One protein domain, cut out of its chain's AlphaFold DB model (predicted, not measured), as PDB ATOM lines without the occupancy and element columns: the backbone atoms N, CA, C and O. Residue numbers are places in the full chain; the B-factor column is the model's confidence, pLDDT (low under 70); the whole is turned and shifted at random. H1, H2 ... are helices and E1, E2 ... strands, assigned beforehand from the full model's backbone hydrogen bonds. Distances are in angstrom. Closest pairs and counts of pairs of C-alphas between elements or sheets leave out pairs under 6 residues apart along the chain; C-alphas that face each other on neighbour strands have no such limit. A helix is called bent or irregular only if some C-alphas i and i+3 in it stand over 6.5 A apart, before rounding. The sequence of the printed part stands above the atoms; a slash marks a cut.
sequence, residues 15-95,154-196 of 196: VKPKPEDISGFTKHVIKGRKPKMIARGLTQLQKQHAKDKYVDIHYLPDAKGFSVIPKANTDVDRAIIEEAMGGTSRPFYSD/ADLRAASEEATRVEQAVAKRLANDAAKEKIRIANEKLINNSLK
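Overview. This is residues 15 to 95 and 154 to 196 of the 196 residues of an uncharacterized protein of uncultured Candidatus Melainabacteria bacterium (UniProt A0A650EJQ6). The domain is a small body with one very long helix, H4, whose first part lies along one face of a three-stranded sheet; residues 175 to 196, of which 175 to 194 belong to H4, stick out as a free arm, and the body without them spans 41 by 25 by 25 A. H3 packs on H4 near one end of the sheet, H2 runs beside the first part of H4, and H1 sits across from H2 at the end of the body away from the arm. The 124 printed residues hold four named helices and three named strands, in the order H1 H2 E1 E2 H3 E3 H4; the sheet's order is E1 - E2 - E3, all antiparallel, and the class is mostly helix. The whole is loose, with a radius of gyration of the C-alphas of 20.1 A, and a rod spanning 75 by 25 by 25 A.

Arrangement. H1, residues 19 to 30, and H2, residues 35 to 49, are close but not clearly touching, about perpendicular at 74 degrees; their closest C-alphas, of Ile 30 and Ile 38, are 6.5 A apart. E1, residues 55 to 60, and E2, residues 65 to 70, form a hairpin, antiparallel at 149 degrees, with N 58 and O 67 2.8 A apart, within hydrogen-bond range. H3, residues 78 to 85, comes before E3, residues 90 to 93, which is antiparallel to E2 at 171 degrees; N 92 and O 66, 2.7 A apart, are within hydrogen-bond range. H4, residues 154 to 194, is on the sheet at a height over the sheet of 9.2 A; it lies over E2, and runs along the strands, at 12 degrees to E2 on the local plane. The closest C-alphas of H4 and E2 are those of Leu 156 and Phe 66, 6.0 A apart. H4 touches H3 with residues 166 to 170 alone, at a steep tilt of 55 degrees, opposite ways; the closest C-alphas, of Val 166 and Ala 84, are 5.7 A apart. H2 and H4 are close but not clearly touching, the same way at a shallow tilt of 7 degrees; the C-alphas of Leu 45 and Ser 160, the closest, are 7.4 A apart. H1, H3 and H4 are on one face of the sheet, in two layers, one of helices and one of strands; H2 is only just not on the sheet, with 4 pairs of C-alphas within 10 A. H1 and H4 are apart. Every O i to N i+4 pair is within hydrogen-bond range in H2, H3 and H4, and 6 of 8 are in H1.

Along the chain. H1 begins at C-alpha 19, (85.504, 17.729, -108.560), and is irregular, with C-alphas 20 and 23 7.0 A apart. From first to last C-alpha H1 measures 17.3 A, H2 21.1 A, E1 15.6 A, E2 16.9 A, H3 10.6 A and E3 10.1 A. H4 measures 60.0 A, from C-alpha 154 at (106.823, 8.545, -105.338) to C-alpha 194 at (96.998, -38.731, -140.954).

Size, cuts and confidence. The two C-alphas farthest apart, of Gly 32 and Lys 196, are 75.4 A apart. Residues 96 to 153 are cut out, and C-alphas 95 and 154 are 9.4 A apart across the cut. Of the links that are printed whole, E2 to H3 is short and the others are tight. The mean pLDDT of the printed part is 82.0; residues 32, 37, 95 and 194 to 196 are under 70.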
ATOM      1  N   VAL A  15      92.135   7.950-114.136       77.94
ATOM      2  CA  VAL A  15      90.776   8.271-113.724       77.94
ATOM      3  C   VAL A  15      90.796   9.701-113.204       77.94
ATOM      4  O   VAL A  15      91.505  10.022-112.246       77.94
ATOM      5  N   LYS A  16      90.048  10.584-113.873       76.62
ATOM      6  CA  LYS A  16      89.943  11.983-113.461       76.62
ATOM      7  C   LYS A  16      89.406  12.027-112.021       76.62
ATOM      8  O   LYS A  16      88.325  11.483-111.790       76.62
ATOM      9  N   PRO A  17      90.113  12.677-111.074       78.38
ATOM     10  CA  PRO A  17      89.594  12.865-109.726       78.38
ATOM     11  C   PRO A  17      88.237  13.569-109.766       78.38
ATOM     12  O   PRO A  17      88.003  14.431-110.625       78.38
ATOM     13  N   LYS A  18      87.345  13.222-108.834       79.38
ATOM     14  CA  LYS A  18      86.053  13.903-108.706       79.38
ATOM     15  C   LYS A  18      86.278  15.387-108.401       79.38
ATOM     16  O   LYS A  18      87.301  15.715-107.799       79.38
ATOM     17  N   PRO A  19      85.350  16.288-108.779       79.12
ATOM     18  CA  PRO A  19      85.504  17.729-108.560       79.12
ATOM     19  C   PRO A  19      85.901  18.103-107.126       79.12
ATOM     20  O   PRO A  19      86.768  18.952-106.930       79.12
ATOM     21  N   GLU A  20      85.322  17.409-106.148       81.69
ATOM     22  CA  GLU A  20      85.574  17.574-104.712       81.69
ATOM     23  C   GLU A  20      87.027  17.230-104.320       81.69
ATOM     24  O   GLU A  20      87.638  17.912-103.496       81.69
ATOM     25  N   ASP A  21      87.634  16.250-104.996       79.88
ATOM     26  CA  ASP A  21      88.969  15.724-104.696       79.88
ATOM     27  C   ASP A  21      90.098  16.459-105.438       79.88
ATOM     28  O   ASP A  21      91.276  16.293-105.104       79.88
ATOM     29  N   ILE A  22      89.780  17.298-106.437       79.19
ATOM     30  CA  ILE A  22      90.777  17.992-107.280       79.19
ATOM     31  C   ILE A  22      91.725  18.848-106.436       79.19
ATOM     32  O   ILE A  22      92.927  18.902-106.710       79.19
ATOM     33  N   SER A  23      91.206  19.517-105.404       79.81
ATOM     34  CA  SER A  23      92.014  20.346-104.504       79.81
ATOM     35  C   SER A  23      93.013  19.497-103.709       79.81
ATOM     36  O   SER A  23      94.194  19.846-103.623       79.81
ATOM     37  N   GLY A  24      92.564  18.347-103.193       81.44
ATOM     38  CA  GLY A  24      93.400  17.379-102.481       81.44
ATOM     39  C   GLY A  24      94.482  16.786-103.380       81.44
ATOM     40  O   GLY A  24      95.667  16.864-103.048       81.44
ATOM     41  N   PHE A  25      94.091  16.319-104.568       82.81
ATOM     42  CA  PHE A  25      95.002  15.826-105.599       82.81
ATOM     43  C   PHE A  25      96.077  16.859-105.937       82.81
ATOM     44  O   PHE A  25      97.267  16.562-105.885       82.81
ATOM     45  N   THR A  26      95.669  18.096-106.229       80.12
ATOM     46  CA  THR A  26      96.573  19.178-106.638       80.12
ATOM     47  C   THR A  26      97.581  19.512-105.541       80.12
ATOM     48  O   THR A  26      98.777  19.617-105.813       80.12
ATOM     49  N   LYS A  27      97.125  19.624-104.286       83.00
ATOM     50  CA  LYS A  27      98.004  19.840-103.125       83.00
ATOM     51  C   LYS A  27      98.994  18.695-102.950       83.00
ATOM     52  O   LYS A  27     100.158  18.947-102.651       83.00
ATOM     53  N   HIS A  28      98.539  17.462-103.159       80.94
ATOM     54  CA  HIS A  28      99.368  16.268-103.053       80.94
ATOM     55  C   HIS A  28     100.477  16.249-104.104       80.94
ATOM     56  O   HIS A  28     101.656  16.183-103.762       80.94
ATOM     57  N   VAL A  29     100.121  16.408-105.383       79.56
ATOM     58  CA  VAL A  29     101.101  16.325-106.474       79.56
ATOM     59  C   VAL A  29     102.069  17.508-106.522       79.56
ATOM     60  O   VAL A  29     103.184  17.353-107.011       79.56
ATOM     61  N   ILE A  30     101.682  18.680-106.004       79.88
ATOM     62  CA  ILE A  30     102.521  19.893-105.978       79.88
ATOM     63  C   ILE A  30     103.366  19.998-104.700       79.88
ATOM     64  O   ILE A  30     104.275  20.827-104.647       79.88
ATOM     65  N   LYS A  31     103.137  19.166-103.675       76.62
ATOM     66  CA  LYS A  31     103.811  19.273-102.371       76.62
ATOM     67  C   LYS A  31     105.339  19.378-102.519       76.62
ATOM     68  O   LYS A  31     105.999  18.453-102.983       76.62
ATOM     69  N   GLY A  32     105.893  20.533-102.133       65.56
ATOM     70  CA  GLY A  32     107.336  20.815-102.186       65.56
ATOM     71  C   GLY A  32     107.926  21.006-103.592       65.56
ATOM     72  O   GLY A  32     109.147  21.018-103.741       65.56
ATOM     73  N   ARG A  33     107.102  21.136-104.643       71.88
ATOM     74  CA  ARG A  33     107.537  21.134-106.053       71.88
ATOM     75  C   ARG A  33     106.886  22.266-106.854       71.88
ATOM     76  O   ARG A  33     105.821  22.772-106.522       71.88
ATOM     77  N   LYS A  34     107.531  22.694-107.948       72.69
ATOM     78  CA  LYS A  34     106.999  23.768-108.811       72.69
ATOM     79  C   LYS A  34     105.823  23.250-109.663       72.69
ATOM     80  O   LYS A  34     106.040  22.309-110.433       72.69
ATOM     81  N   PRO A  35     104.640  23.905-109.659       74.31
ATOM     82  CA  PRO A  35     103.456  23.453-110.406       74.31
ATOM     83  C   PRO A  35     103.718  23.170-111.891       74.31
ATOM     84  O   PRO A  35     103.324  22.134-112.420       74.31
ATOM     85  N   LYS A  36     104.474  24.052-112.561       72.19
ATOM     86  CA  LYS A  36     104.820  23.918-113.987       72.19
ATOM     87  C   LYS A  36     105.611  22.640-114.298       72.19
ATOM     88  O   LYS A  36     105.483  22.088-115.388       72.19
ATOM     89  N   MET A  37     106.431  22.171-113.360       69.50
ATOM     90  CA  MET A  37     107.208  20.943-113.532       69.50
ATOM     91  C   MET A  37     106.350  19.701-113.305       69.50
ATOM     92  O   MET A  37     106.444  18.755-114.080       69.50
ATOM     93  N   ILE A  38     105.472  19.736-112.299       76.38
ATOM     94  CA  ILE A  38     104.488  18.677-112.049       76.38
ATOM     95  C   ILE A  38     103.578  18.492-113.258       76.38
ATOM     96  O   ILE A  38     103.427  17.371-113.726       76.38
ATOM     97  N   ALA A  39     103.066  19.584-113.834       74.94
ATOM     98  CA  ALA A  39     102.260  19.530-115.051       74.94
ATOM     99  C   ALA A  39     102.995  18.808-116.196       74.94
ATOM    100  O   ALA A  39     102.431  17.916-116.818       74.94
ATOM    101  N   ARG A  40     104.281  19.116-116.423       74.88
ATOM    102  CA  ARG A  40     105.107  18.421-117.429       74.88
ATOM    103  C   ARG A  40     105.273  16.930-117.127       74.88
ATOM    104  O   ARG A  40     105.174  16.120-118.047       74.88
ATOM    105  N   GLY A  41     105.523  16.571-115.867       75.38
ATOM    106  CA  GLY A  41     105.612  15.177-115.430       75.38
ATOM    107  C   GLY A  41     104.301  14.422-115.666       75.38
ATOM    108  O   GLY A  41     104.316  13.348-116.262       75.38
ATOM    109  N   LEU A  42     103.168  15.023-115.290       80.00
ATOM    110  CA  LEU A  42     101.834  14.453-115.486       80.00
ATOM    111  C   LEU A  42     101.519  14.276-116.972       80.00
ATOM    112  O   LEU A  42     101.064  13.209-117.369       80.00
ATOM    113  N   THR A  43     101.843  15.259-117.817       79.88
ATOM    114  CA  THR A  43     101.684  15.135-119.274       79.88
ATOM    115  C   THR A  43     102.511  13.983-119.844       79.88
ATOM    116  O   THR A  43     102.051  13.278-120.739       79.88
ATOM    117  N   GLN A  44     103.734  13.760-119.358       79.44
ATOM    118  CA  GLN A  44     104.545  12.629-119.817       79.44
ATOM    119  C   GLN A  44     104.000  11.280-119.361       79.44
ATOM    120  O   GLN A  44     104.048  10.326-120.134       79.44
ATOM    121  N   LEU A  45     103.493  11.200-118.131       82.62
ATOM    122  CA  LEU A  45     102.846   9.999-117.616       82.62
ATOM    123  C   LEU A  45     101.584   9.691-118.430       82.62
ATOM    124  O   LEU A  45     101.441   8.580-118.932       82.62
ATOM    125  N   GLN A  46     100.734  10.692-118.674       82.88
ATOM    126  CA  GLN A  46      99.562  10.557-119.542       82.88
ATOM    127  C   GLN A  46      99.945  10.056-120.936       82.88
ATOM    128  O   GLN A  46      99.317   9.137-121.441       82.88
ATOM    129  N   LYS A  47     101.007  10.600-121.545       82.25
ATOM    130  CA  LYS A  47     101.498  10.133-122.853       82.25
ATOM    131  C   LYS A  47     102.007   8.693-122.828       82.25
ATOM    132  O   LYS A  47     101.786   7.977-123.797       82.25
ATOM    133  N   GLN A  48     102.707   8.286-121.767       82.19
ATOM    134  CA  GLN A  48     103.223   6.920-121.628       82.19
ATOM    135  C   GLN A  48     102.085   5.903-121.611       82.19
ATOM    136  O   GLN A  48     102.165   4.895-122.302       82.19
ATOM    137  N   HIS A  49     101.040   6.211-120.855       84.31
ATOM    138  CA  HIS A  49      99.951   5.288-120.573       84.31
ATOM    139  C   HIS A  49      98.707   5.533-121.447       84.31
ATOM    140  O   HIS A  49      97.676   4.889-121.285       84.31
ATOM    141  N   ALA A  50      98.774   6.460-122.412       81.38
ATOM    142  CA  ALA A  50      97.659   6.771-123.315       81.38
ATOM    143  C   ALA A  50      97.197   5.557-124.141       81.38
ATOM    144  O   ALA A  50      96.067   5.531-124.625       81.38
ATOM    145  N   LYS A  51      98.088   4.576-124.330       82.56
ATOM    146  CA  LYS A  51      97.848   3.356-125.111       82.56
ATOM    147  C   LYS A  51      97.594   2.119-124.247       82.56
ATOM    148  O   LYS A  51      97.425   1.043-124.817       82.56
ATOM    149  N   ASP A  52      97.584   2.265-122.926       84.81
ATOM    150  CA  ASP A  52      97.325   1.161-122.006       84.81
ATOM    151  C   ASP A  52      95.914   0.630-122.237       84.81
ATOM    152  O   ASP A  52      94.970   1.405-122.448       84.81
ATOM    153  N   LYS A  53      95.758  -0.692-122.234       84.62
ATOM    154  CA  LYS A  53      94.506  -1.348-122.625       84.62
ATOM    155  C   LYS A  53      93.755  -1.958-121.455       84.62
ATOM    156  O   LYS A  53      92.540  -2.082-121.538       84.62
ATOM    157  N   TYR A  54      94.448  -2.301-120.379       86.69
ATOM    158  CA  TYR A  54      93.951  -3.189-119.336       86.69
ATOM    159  C   TYR A  54      93.813  -2.509-117.976       86.69
ATOM    160  O   TYR A  54      92.943  -2.907-117.203       86.69
ATOM    161  N   VAL A  55      94.620  -1.492-117.672       88.31
ATOM    162  CA  VAL A  55      94.603  -0.826-116.358       88.31
ATOM    163  C   VAL A  55      94.569   0.697-116.443       88.31
ATOM    164  O   VAL A  55      94.995   1.292-117.431       88.31
ATOM    165  N   ASP A  56      94.068   1.317-115.375       87.62
ATOM    166  CA  ASP A  56      94.068   2.759-115.136       87.62
ATOM    167  C   ASP A  56      94.675   3.096-113.770       87.62
ATOM    168  O   ASP A  56      94.652   2.294-112.834       87.62
ATOM    169  N   ILE A  57      95.184   4.324-113.641       87.88
ATOM    170  CA  ILE A  57      95.662   4.881-112.373       87.88
ATOM    171  C   ILE A  57      94.570   5.776-111.774       87.88
ATOM    172  O   ILE A  57      94.084   6.713-112.409       87.88
ATOM    173  N   HIS A  58      94.204   5.513-110.525       86.88
ATOM    174  CA  HIS A  58      93.168   6.213-109.774       86.88
ATOM    175  C   HIS A  58      93.764   6.913-108.547       86.88
ATOM    176  O   HIS A  58      94.580   6.340-107.833       86.88
ATOM    177  N   TYR A  59      93.367   8.160-108.292       85.19
ATOM    178  CA  TYR A  59      93.772   8.886-107.087       85.19
ATOM    179  C   TYR A  59      92.928   8.452-105.883       85.19
ATOM    180  O   TYR A  59      91.708   8.372-105.983       85.19
ATOM    181  N   LEU A  60      93.578   8.204-104.746       84.94
ATOM    182  CA  LEU A  60      92.932   7.869-103.480       84.94
ATOM    183  C   LEU A  60      92.925   9.114-102.573       84.94
ATOM    184  O   LEU A  60      93.972   9.426-101.993       84.94
ATOM    185  N   PRO A  61      91.793   9.832-102.444       75.75
ATOM    186  CA  PRO A  61      91.731  11.083-101.687       75.75
ATOM    187  C   PRO A  61      91.967  10.881-100.185       75.75
ATOM    188  O   PRO A  61      92.760  11.615 -99.593       75.75
ATOM    189  N   ASP A  62      91.373   9.841 -99.590       76.00
ATOM    190  CA  ASP A  62      91.464   9.567 -98.147       76.00
ATOM    191  C   ASP A  62      92.882   9.182 -97.715       76.00
ATOM    192  O   ASP A  62      93.384   9.614 -96.679       76.00
ATOM    193  N   ALA A  63      93.556   8.395 -98.553       70.25
ATOM    194  CA  ALA A  63      94.877   7.853 -98.266       70.25
ATOM    195  C   ALA A  63      96.026   8.658 -98.896       70.25
ATOM    196  O   ALA A  63      97.185   8.263 -98.770       70.25
ATOM    197  N   LYS A  64      95.715   9.765 -99.593       75.25
ATOM    198  CA  LYS A  64      96.674  10.619-100.322       75.25
ATOM    199  C   LYS A  64      97.681   9.781-101.118       75.25
ATOM    200  O   LYS A  64      98.895   9.875-100.930       75.25
ATOM    201  N   GLY A  65      97.136   8.916-101.965       84.75
ATOM    202  CA  GLY A  65      97.894   7.924-102.714       84.75
ATOM    203  C   GLY A  65      97.313   7.677-104.095       84.75
ATOM    204  O   GLY A  65      96.418   8.390-104.554       84.75
ATOM    205  N   PHE A  66      97.803   6.634-104.751       87.00
ATOM    206  CA  PHE A  66      97.319   6.198-106.057       87.00
ATOM    207  C   PHE A  66      97.038   4.706-106.039       87.00
ATOM    208  O   PHE A  66      97.689   3.958-105.326       87.00
ATOM    209  N   SER A  67      96.085   4.253-106.838       88.81
ATOM    210  CA  SER A  67      95.805   2.840-107.033       88.81
ATOM    211  C   SER A  67      95.801   2.508-108.510       88.81
ATOM    212  O   SER A  67      95.294   3.281-109.316       88.81
ATOM    213  N   VAL A  68      96.359   1.355-108.856       87.62
ATOM    214  CA  VAL A  68      96.152   0.750-110.171       87.62
ATOM    215  C   VAL A  68      94.884  -0.095-110.097       87.62
ATOM    216  O   VAL A  68      94.725  -0.883-109.159       87.62
ATOM    217  N   ILE A  69      93.982   0.101-111.055       88.00
ATOM    218  CA  ILE A  69      92.707  -0.615-111.158       88.00
ATOM    219  C   ILE A  69      92.508  -1.173-112.574       88.00
ATOM    220  O   ILE A  69      93.013  -0.578-113.529       88.00
ATOM    221  N   PRO A  70      91.765  -2.278-112.751       87.19
ATOM    222  CA  PRO A  70      91.414  -2.782-114.069       87.19
ATOM    223  C   PRO A  70      90.468  -1.815-114.782       87.19
ATOM    224  O   PRO A  70      89.584  -1.213-114.162       87.19
ATOM    225  N   LYS A  71      90.614  -1.707-116.100       87.00
ATOM    226  CA  LYS A  71      89.662  -0.993-116.951       87.00
ATOM    227  C   LYS A  71      88.314  -1.707-116.960       87.00
ATOM    228  O   LYS A  71      88.243  -2.930-116.978       87.00
ATOM    229  N   ALA A  72      87.232  -0.931-116.974       76.81
ATOM    230  CA  ALA A  72      85.878  -1.487-116.955       76.81
ATOM    231  C   ALA A  72      85.494  -2.197-118.268       76.81
ATOM    232  O   ALA A  72      84.709  -3.138-118.241       76.81
ATOM    233  N   ASN A  73      86.056  -1.754-119.399       74.69
ATOM    234  CA  ASN A  73      85.706  -2.229-120.739       74.69
ATOM    235  C   ASN A  73      86.947  -2.769-121.456       74.69
ATOM    236  O   ASN A  73      87.493  -2.107-122.341       74.69
ATOM    237  N   THR A  74      87.411  -3.944-121.042       79.25
ATOM    238  CA  THR A  74      88.535  -4.642-121.673       79.25
ATOM    239  C   THR A  74      88.042  -5.756-122.586       79.25
ATOM    240  O   THR A  74      87.020  -6.384-122.331       79.25
ATOM    241  N   ASP A  75      88.793  -6.015-123.651       79.75
ATOM    242  CA  ASP A  75      88.621  -7.145-124.573       79.75
ATOM    243  C   ASP A  75      89.070  -8.489-123.970       79.75
ATOM    244  O   ASP A  75      88.909  -9.544-124.580       79.75
ATOM    245  N   VAL A  76      89.632  -8.443-122.765       82.69
ATOM    246  CA  VAL A  76      90.211  -9.570-122.036       82.69
ATOM    247  C   VAL A  76      89.427  -9.798-120.753       82.69
ATOM    248  O   VAL A  76      88.967  -8.836-120.132       82.69
ATOM    249  N   ASP A  77      89.321 -11.065-120.344       85.12
ATOM    250  CA  ASP A  77      88.728 -11.444-119.065       85.12
ATOM    251  C   ASP A  77      89.412 -10.701-117.910       85.12
ATOM    252  O   ASP A  77      90.638 -10.709-117.750       85.12
ATOM    253  N   ARG A  78      88.584 -10.073-117.080       84.25
ATOM    254  CA  ARG A  78      88.994  -9.326-115.899       84.25
ATOM    255  C   ARG A  78      89.836 -10.177-114.950       84.25
ATOM    256  O   ARG A  78      90.786  -9.650-114.374       84.25
ATOM    257  N   ALA A  79      89.562 -11.478-114.847       86.25
ATOM    258  CA  ALA A  79      90.332 -12.388-114.000       86.25
ATOM    259  C   ALA A  79      91.824 -12.427-114.381       86.25
ATOM    260  O   ALA A  79      92.686 -12.472-113.506       86.25
ATOM    261  N   ILE A  80      92.151 -12.332-115.675       86.62
ATOM    262  CA  ILE A  80      93.542 -12.328-116.158       86.62
ATOM    263  C   ILE A  80      94.277 -11.065-115.695       86.62
ATOM    264  O   ILE A  80      95.452 -11.122-115.319       86.62
ATOM    265  N   ILE A  81      93.584  -9.926-115.724       86.31
ATOM    266  CA  ILE A  81      94.124  -8.627-115.315       86.31
ATOM    267  C   ILE A  81      94.314  -8.597-113.795       86.31
ATOM    268  O   ILE A  81      95.374  -8.198-113.309       86.31
ATOM    269  N   GLU A  82      93.317  -9.066-113.044       87.44
ATOM    270  CA  GLU A  82      93.358  -9.132-111.581       87.44
ATOM    271  C   GLU A  82      94.436 -10.096-111.079       87.44
ATOM    272  O   GLU A  82      95.164  -9.765-110.144       87.44
ATOM    273  N   GLU A  83      94.627 -11.240-111.737       87.75
ATOM    274  CA  GLU A  83      95.717 -12.168-111.424       87.75
ATOM    275  C   GLU A  83      97.088 -11.521-111.675       87.75
ATOM    276  O   GLU A  83      97.977 -11.589-110.826       87.75
ATOM    277  N   ALA A  84      97.256 -10.827-112.807       86.56
ATOM    278  CA  ALA A  84      98.502 -10.130-113.124       86.56
ATOM    279  C   ALA A  84      98.818  -9.004-112.124       86.56
ATOM    280  O   ALA A  84      99.992  -8.749-111.832       86.56
ATOM    281  N   MET A  85      97.788  -8.342-111.593       85.12
ATOM    282  CA  MET A  85      97.898  -7.280-110.594       85.12
ATOM    283  C   MET A  85      98.034  -7.810-109.156       85.12
ATOM    284  O   MET A  85      98.639  -7.139-108.320       85.12
ATOM    285  N   GLY A  86      97.530  -9.015-108.878       84.25
ATOM    286  CA  GLY A  86      97.463  -9.617-107.545       84.25
ATOM    287  C   GLY A  86      96.219  -9.222-106.737       84.25
ATOM    288  O   GLY A  86      96.280  -9.210-105.510       84.25
ATOM    289  N   GLY A  87      95.116  -8.857-107.396       86.25
ATOM    290  CA  GLY A  87      93.853  -8.471-106.759       86.25
ATOM    291  C   GLY A  87      92.979  -7.581-107.644       86.25
ATOM    292  O   GLY A  87      93.263  -7.391-108.821       86.25
ATOM    293  N   THR A  88      91.926  -6.999-107.065       81.38
ATOM    294  CA  THR A  88      90.977  -6.098-107.756       81.38
ATOM    295  C   THR A  88      91.441  -4.638-107.797       81.38
ATOM    296  O   THR A  88      90.946  -3.844-108.595       81.38
ATOM    297  N   SER A  89      92.398  -4.274-106.942       84.81
ATOM    298  CA  SER A  89      93.060  -2.969-106.918       84.81
ATOM    299  C   SER A  89      94.418  -3.103-106.244       84.81
ATOM    300  O   SER A  89      94.563  -3.905-105.318       84.81
ATOM    301  N   ARG A  90      95.397  -2.292-106.653       84.81
ATOM    302  CA  ARG A  90      96.702  -2.235-105.985       84.81
ATOM    303  C   ARG A  90      97.030  -0.813-105.541       84.81
ATOM    304  O   ARG A  90      97.317   0.021-106.402       84.81
ATOM    305  N   PRO A  91      96.928  -0.497-104.239       86.88
ATOM    306  CA  PRO A  91      97.177   0.847-103.738       86.88
ATOM    307  C   PRO A  91      98.664   1.104-103.452       86.88
ATOM    308  O   PRO A  91      99.409   0.217-103.037       86.88
ATOM    309  N   PHE A  92      99.064   2.357-103.631       83.88
ATOM    310  CA  PHE A  92     100.385   2.915-103.379       83.88
ATOM    311  C   PHE A  92     100.214   4.160-102.513       83.88
ATOM    312  O   PHE A  92      99.588   5.138-102.928       83.88
ATOM    313  N   TYR A  93     100.771   4.114-101.306       82.62
ATOM    314  CA  TYR A  93     100.655   5.185-100.323       82.62
ATOM    315  C   TYR A  93     101.981   5.923-100.187       82.62
ATOM    316  O   TYR A  93     103.053   5.331-100.298       82.62
ATOM    317  N   SER A  94     101.917   7.221 -99.914       70.44
ATOM    318  CA  SER A  94     103.122   8.049 -99.795       70.44
ATOM    319  C   SER A  94     104.082   7.572 -98.703       70.44
ATOM    320  O   SER A  94     105.293   7.680 -98.869       70.44
ATOM    321  N   ASP A  95     103.551   6.988 -97.629       66.94
ATOM    322  CA  ASP A  95     104.333   6.564 -96.464       66.94
ATOM    323  C   ASP A  95     105.021   5.205 -96.673       66.94
ATOM    324  O   ASP A  95     105.953   4.850 -95.954       66.94
ATOM    325  N   ALA A 154     106.257   9.890-105.291       81.62
ATOM    326  CA  ALA A 154     106.823   8.545-105.338       81.62
ATOM    327  C   ALA A 154     105.759   7.457-105.528       81.62
ATOM    328  O   ALA A 154     105.943   6.564-106.351       81.62
ATOM    329  N   ASP A 155     104.636   7.596-104.835       84.12
ATOM    330  CA  ASP A 155     103.414   6.808-104.992       84.12
ATOM    331  C   ASP A 155     102.882   6.820-106.433       84.12
ATOM    332  O   ASP A 155     102.580   5.765-106.988       84.12
ATOM    333  N   LEU A 156     102.855   7.983-107.086       84.12
ATOM    334  CA  LEU A 156     102.420   8.107-108.477       84.12
ATOM    335  C   LEU A 156     103.368   7.402-109.456       84.12
ATOM    336  O   LEU A 156     102.934   6.764-110.416       84.12
ATOM    337  N   ARG A 157     104.678   7.502-109.223       83.25
ATOM    338  CA  ARG A 157     105.672   6.785-110.037       83.25
ATOM    339  C   ARG A 157     105.547   5.276-109.850       83.25
ATOM    340  O   ARG A 157     105.562   4.558-110.840       83.25
ATOM    341  N   ALA A 158     105.362   4.813-108.615       85.25
ATOM    342  CA  ALA A 158     105.157   3.399-108.326       85.25
ATOM    343  C   ALA A 158     103.879   2.860-108.987       85.25
ATOM    344  O   ALA A 158     103.915   1.797-109.602       85.25
ATOM    345  N   ALA A 159     102.783   3.625-108.961       86.81
ATOM    346  CA  ALA A 159     101.561   3.271-109.679       86.81
ATOM    347  C   ALA A 159     101.778   3.195-111.205       86.81
ATOM    348  O   ALA A 159     101.270   2.288-111.857       86.81
ATOM    349  N   SER A 160     102.573   4.103-111.779       86.75
ATOM    350  CA  SER A 160     102.945   4.086-113.204       86.75
ATOM    351  C   SER A 160     103.823   2.883-113.586       86.75
ATOM    352  O   SER A 160     103.608   2.246-114.623       86.75
ATOM    353  N   GLU A 161     104.800   2.535-112.749       87.25
ATOM    354  CA  GLU A 161     105.638   1.347-112.942       87.25
ATOM    355  C   GLU A 161     104.804   0.065-112.866       87.25
ATOM    356  O   GLU A 161     104.927  -0.808-113.728       87.25
ATOM    357  N   GLU A 162     103.898  -0.015-111.894       87.31
ATOM    358  CA  GLU A 162     102.997  -1.150-111.734       87.31
ATOM    359  C   GLU A 162     102.020  -1.282-112.903       87.31
ATOM    360  O   GLU A 162     101.858  -2.380-113.432       87.31
ATOM    361  N   ALA A 163     101.424  -0.178-113.362       87.69
ATOM    362  CA  ALA A 163     100.558  -0.191-114.538       87.69
ATOM    363  C   ALA A 163     101.303  -0.750-115.762       87.69
ATOM    364  O   ALA A 163     100.825  -1.670-116.420       87.69
ATOM    365  N   THR A 164     102.542  -0.296-115.989       88.50
ATOM    366  CA  THR A 164     103.397  -0.810-117.075       88.50
ATOM    367  C   THR A 164     103.673  -2.312-116.924       88.50
ATOM    368  O   THR A 164     103.629  -3.057-117.904       88.50
ATOM    369  N   ARG A 165     103.960  -2.773-115.699       91.44
ATOM    370  CA  ARG A 165     104.218  -4.189-115.402       91.44
ATOM    371  C   ARG A 165     102.996  -5.054-115.706       91.44
ATOM    372  O   ARG A 165     103.146  -6.110-116.322       91.44
ATOM    373  N   VAL A 166     101.811  -4.625-115.274       88.56
ATOM    374  CA  VAL A 166     100.558  -5.362-115.487       88.56
ATOM    375  C   VAL A 166     100.217  -5.415-116.974       88.56
ATOM    376  O   VAL A 166      99.952  -6.502-117.482       88.56
ATOM    377  N   GLU A 167     100.331  -4.299-117.699       88.56
ATOM    378  CA  GLU A 167     100.119  -4.260-119.153       88.56
ATOM    379  C   GLU A 167     100.996  -5.280-119.893       88.56
ATOM    380  O   GLU A 167     100.515  -6.058-120.720       88.56
ATOM    381  N   GLN A 168     102.286  -5.333-119.554       90.44
ATOM    382  CA  GLN A 168     103.223  -6.290-120.144       90.44
ATOM    383  C   GLN A 168     102.905  -7.737-119.757       90.44
ATOM    384  O   GLN A 168     103.008  -8.634-120.598       90.44
ATOM    385  N   ALA A 169     102.520  -7.982-118.502       89.75
ATOM    386  CA  ALA A 169     102.180  -9.315-118.017       89.75
ATOM    387  C   ALA A 169     100.936  -9.874-118.723       89.75
ATOM    388  O   ALA A 169     100.967 -11.010-119.205       89.75
ATOM    389  N   VAL A 170      99.880  -9.064-118.850       88.44
ATOM    390  CA  VAL A 170      98.648  -9.435-119.557       88.44
ATOM    391  C   VAL A 170      98.940  -9.673-121.039       88.44
ATOM    392  O   VAL A 170      98.621 -10.740-121.559       88.44
ATOM    393  N   ALA A 171      99.641  -8.752-121.708       88.25
ATOM    394  CA  ALA A 171      99.997  -8.908-123.121       88.25
ATOM    395  C   ALA A 171     100.824 -10.180-123.387       88.25
ATOM    396  O   ALA A 171     100.580 -10.892-124.363       88.25
ATOM    397  N   LYS A 172     101.778 -10.503-122.504       90.62
ATOM    398  CA  LYS A 172     102.596 -11.717-122.613       90.62
ATOM    399  C   LYS A 172     101.762 -12.985-122.438       90.62
ATOM    400  O   LYS A 172     101.978 -13.953-123.165       90.62
ATOM    401  N   ARG A 173     100.816 -12.994-121.498       88.81
ATOM    402  CA  ARG A 173      99.929 -14.144-121.285       88.81
ATOM    403  C   ARG A 173      99.035 -14.393-122.495       88.81
ATOM    404  O   ARG A 173      99.021 -15.509-122.999       88.81
ATOM    405  N   LEU A 174      98.421 -13.345-123.034       88.06
ATOM    406  CA  LEU A 174      97.598 -13.442-124.243       88.06
ATOM    407  C   LEU A 174      98.396 -13.935-125.452       88.06
ATOM    408  O   LEU A 174      97.911 -14.762-126.220       88.06
ATOM    409  N   ALA A 175      99.640 -13.476-125.608       88.62
ATOM    410  CA  ALA A 175     100.523 -13.964-126.664       88.62
ATOM    411  C   ALA A 175     100.844 -15.461-126.505       88.62
ATOM    412  O   ALA A 175     100.849 -16.195-127.494       88.62
ATOM    413  N   ASN A 176     101.071 -15.923-125.272       90.25
ATOM    414  CA  ASN A 176     101.314 -17.336-124.984       90.25
ATOM    415  C   ASN A 176     100.074 -18.198-125.253       90.25
ATOM    416  O   ASN A 176     100.203 -19.277-125.831       90.25
ATOM    417  N   ASP A 177      98.889 -17.731-124.870       87.62
ATOM    418  CA  ASP A 177      97.638 -18.464-125.080       87.62
ATOM    419  C   ASP A 177      97.297 -18.542-126.576       87.62
ATOM    420  O   ASP A 177      96.998 -19.620-127.091       87.62
ATOM    421  N   ALA A 178      97.495 -17.450-127.321       86.94
ATOM    422  CA  ALA A 178      97.365 -17.448-128.777       86.94
ATOM    423  C   ALA A 178      98.382 -18.375-129.469       86.94
ATOM    424  O   ALA A 178      98.065 -19.004-130.481       86.94
ATOM    425  N   ALA A 179      99.610 -18.479-128.949       88.50
ATOM    426  CA  ALA A 179     100.620 -19.394-129.480       88.50
ATOM    427  C   ALA A 179     100.249 -20.865-129.232       88.50
ATOM    428  O   ALA A 179     100.343 -21.678-130.152       88.50
ATOM    429  N   LYS A 180      99.777 -21.201-128.024       89.81
ATOM    430  CA  LYS A 180      99.290 -22.550-127.691       89.81
ATOM    431  C   LYS A 180      98.118 -22.959-128.574       89.81
ATOM    432  O   LYS A 180      98.104 -24.076-129.082       89.81
ATOM    433  N   GLU A 181      97.185 -22.044-128.811       87.06
ATOM    434  CA  GLU A 181      96.016 -22.320-129.642       87.06
ATOM    435  C   GLU A 181      96.396 -22.579-131.106       87.06
ATOM    436  O   GLU A 181      95.902 -23.517-131.727       87.06
ATOM    437  N   LYS A 182      97.364 -21.829-131.647       86.25
ATOM    438  CA  LYS A 182      97.910 -22.102-132.988       86.25
ATOM    439  C   LYS A 182      98.552 -23.484-133.086       86.25
ATOM    440  O   LYS A 182      98.361 -24.161-134.095       86.25
ATOM    441  N   ILE A 183      99.292 -23.904-132.058       84.25
ATOM    442  CA  ILE A 183      99.898 -25.242-132.003       84.25
ATOM    443  C   ILE A 183      98.808 -26.317-131.945       84.25
ATOM    444  O   ILE A 183      98.885 -27.293-132.687       84.25
ATOM    445  N   ARG A 184      97.765 -26.122-131.128       87.00
ATOM    446  CA  ARG A 184      96.623 -27.045-131.036       87.00
ATOM    447  C   ARG A 184      95.949 -27.235-132.394       87.00
ATOM    448  O   ARG A 184      95.834 -28.364-132.858       87.00
ATOM    449  N   ILE A 185      95.608 -26.138-133.071       86.94
ATOM    450  CA  ILE A 185      94.979 -26.164-134.399       86.94
ATOM    451  C   ILE A 185      95.890 -26.839-135.438       86.94
ATOM    452  O   ILE A 185      95.412 -27.583-136.294       86.94
ATOM    453  N   ALA A 186      97.202 -26.590-135.393       84.00
ATOM    454  CA  ALA A 186      98.157 -27.234-136.296       84.00
ATOM    455  C   ALA A 186      98.234 -28.752-136.058       84.00
ATOM    456  O   ALA A 186      98.191 -29.523-137.016       84.00
ATOM    457  N   ASN A 187      98.274 -29.180-134.795       83.69
ATOM    458  CA  ASN A 187      98.289 -30.593-134.422       83.69
ATOM    459  C   ASN A 187      96.983 -31.300-134.812       83.69
ATOM    460  O   ASN A 187      97.030 -32.391-135.371       83.69
ATOM    461  N   GLU A 188      95.826 -30.671-134.602       82.88
ATOM    462  CA  GLU A 188      94.525 -31.214-135.021       82.88
ATOM    463  C   GLU A 188      94.440 -31.402-136.542       82.88
ATOM    464  O   GLU A 188      93.922 -32.413-137.019       82.88
ATOM    465  N   LYS A 189      95.002 -30.472-137.325       81.94
ATOM    466  CA  LYS A 189      95.098 -30.617-138.787       81.94
ATOM    467  C   LYS A 189      96.012 -31.767-139.203       81.94
ATOM    468  O   LYS A 189      95.668 -32.492-140.132       81.94
ATOM    469  N   LEU A 190      97.153 -31.943-138.535       75.75
ATOM    470  CA  LEU A 190      98.071 -33.053-138.812       75.75
ATOM    471  C   LEU A 190      97.427 -34.406-138.491       75.75
ATOM    472  O   LEU A 190      97.487 -35.310-139.321       75.75
ATOM    473  N   ILE A 191      96.746 -34.517-137.348       74.00
ATOM    474  CA  ILE A 191      96.031 -35.735-136.942       74.00
ATOM    475  C   ILE A 191      94.931 -36.074-137.957       74.00
ATOM    476  O   ILE A 191      94.891 -37.194-138.464       74.00
ATOM    477  N   ASN A 192      94.094 -35.104-138.337       72.25
ATOM    478  CA  ASN A 192      93.017 -35.326-139.307       72.25
ATOM    479  C   ASN A 192      93.519 -35.678-140.715       72.25
ATOM    480  O   ASN A 192      92.848 -36.422-141.426       72.25
ATOM    481  N   ASN A 193      94.685 -35.170-141.120       70.12
ATOM    482  CA  ASN A 193      95.313 -35.553-142.386       70.12
ATOM    483  C   ASN A 193      95.996 -36.927-142.322       70.12
ATOM    484  O   ASN A 193      96.150 -37.549-143.361       70.12
ATOM    485  N   SER A 194      96.402 -37.397-141.138       65.06
ATOM    486  CA  SER A 194      96.998 -38.731-140.954       65.06
ATOM    487  C   SER A 194      95.976 -39.867-140.805       65.06
ATOM    488  O   SER A 194      96.346 -41.033-140.889       65.06
ATOM    489  N   LEU A 195      94.704 -39.529-140.561       61.34
ATOM    490  CA  LEU A 195      93.585 -40.472-140.413       61.34
ATOM    491  C   LEU A 195      92.754 -40.642-141.701       61.34
ATOM    492  O   LEU A 195      91.759 -41.366-141.684       61.34
ATOM    493  N   LYS A 196      93.131 -39.963-142.788       51.12
ATOM    494  CA  LYS A 196      92.575 -40.131-144.139       51.12
ATOM    495  C   LYS A 196      93.572 -40.860-145.022       51.12
ATOM    496  O   LYS A 196      93.095 -41.623-145.886       51.12
TER     497      LYS A 196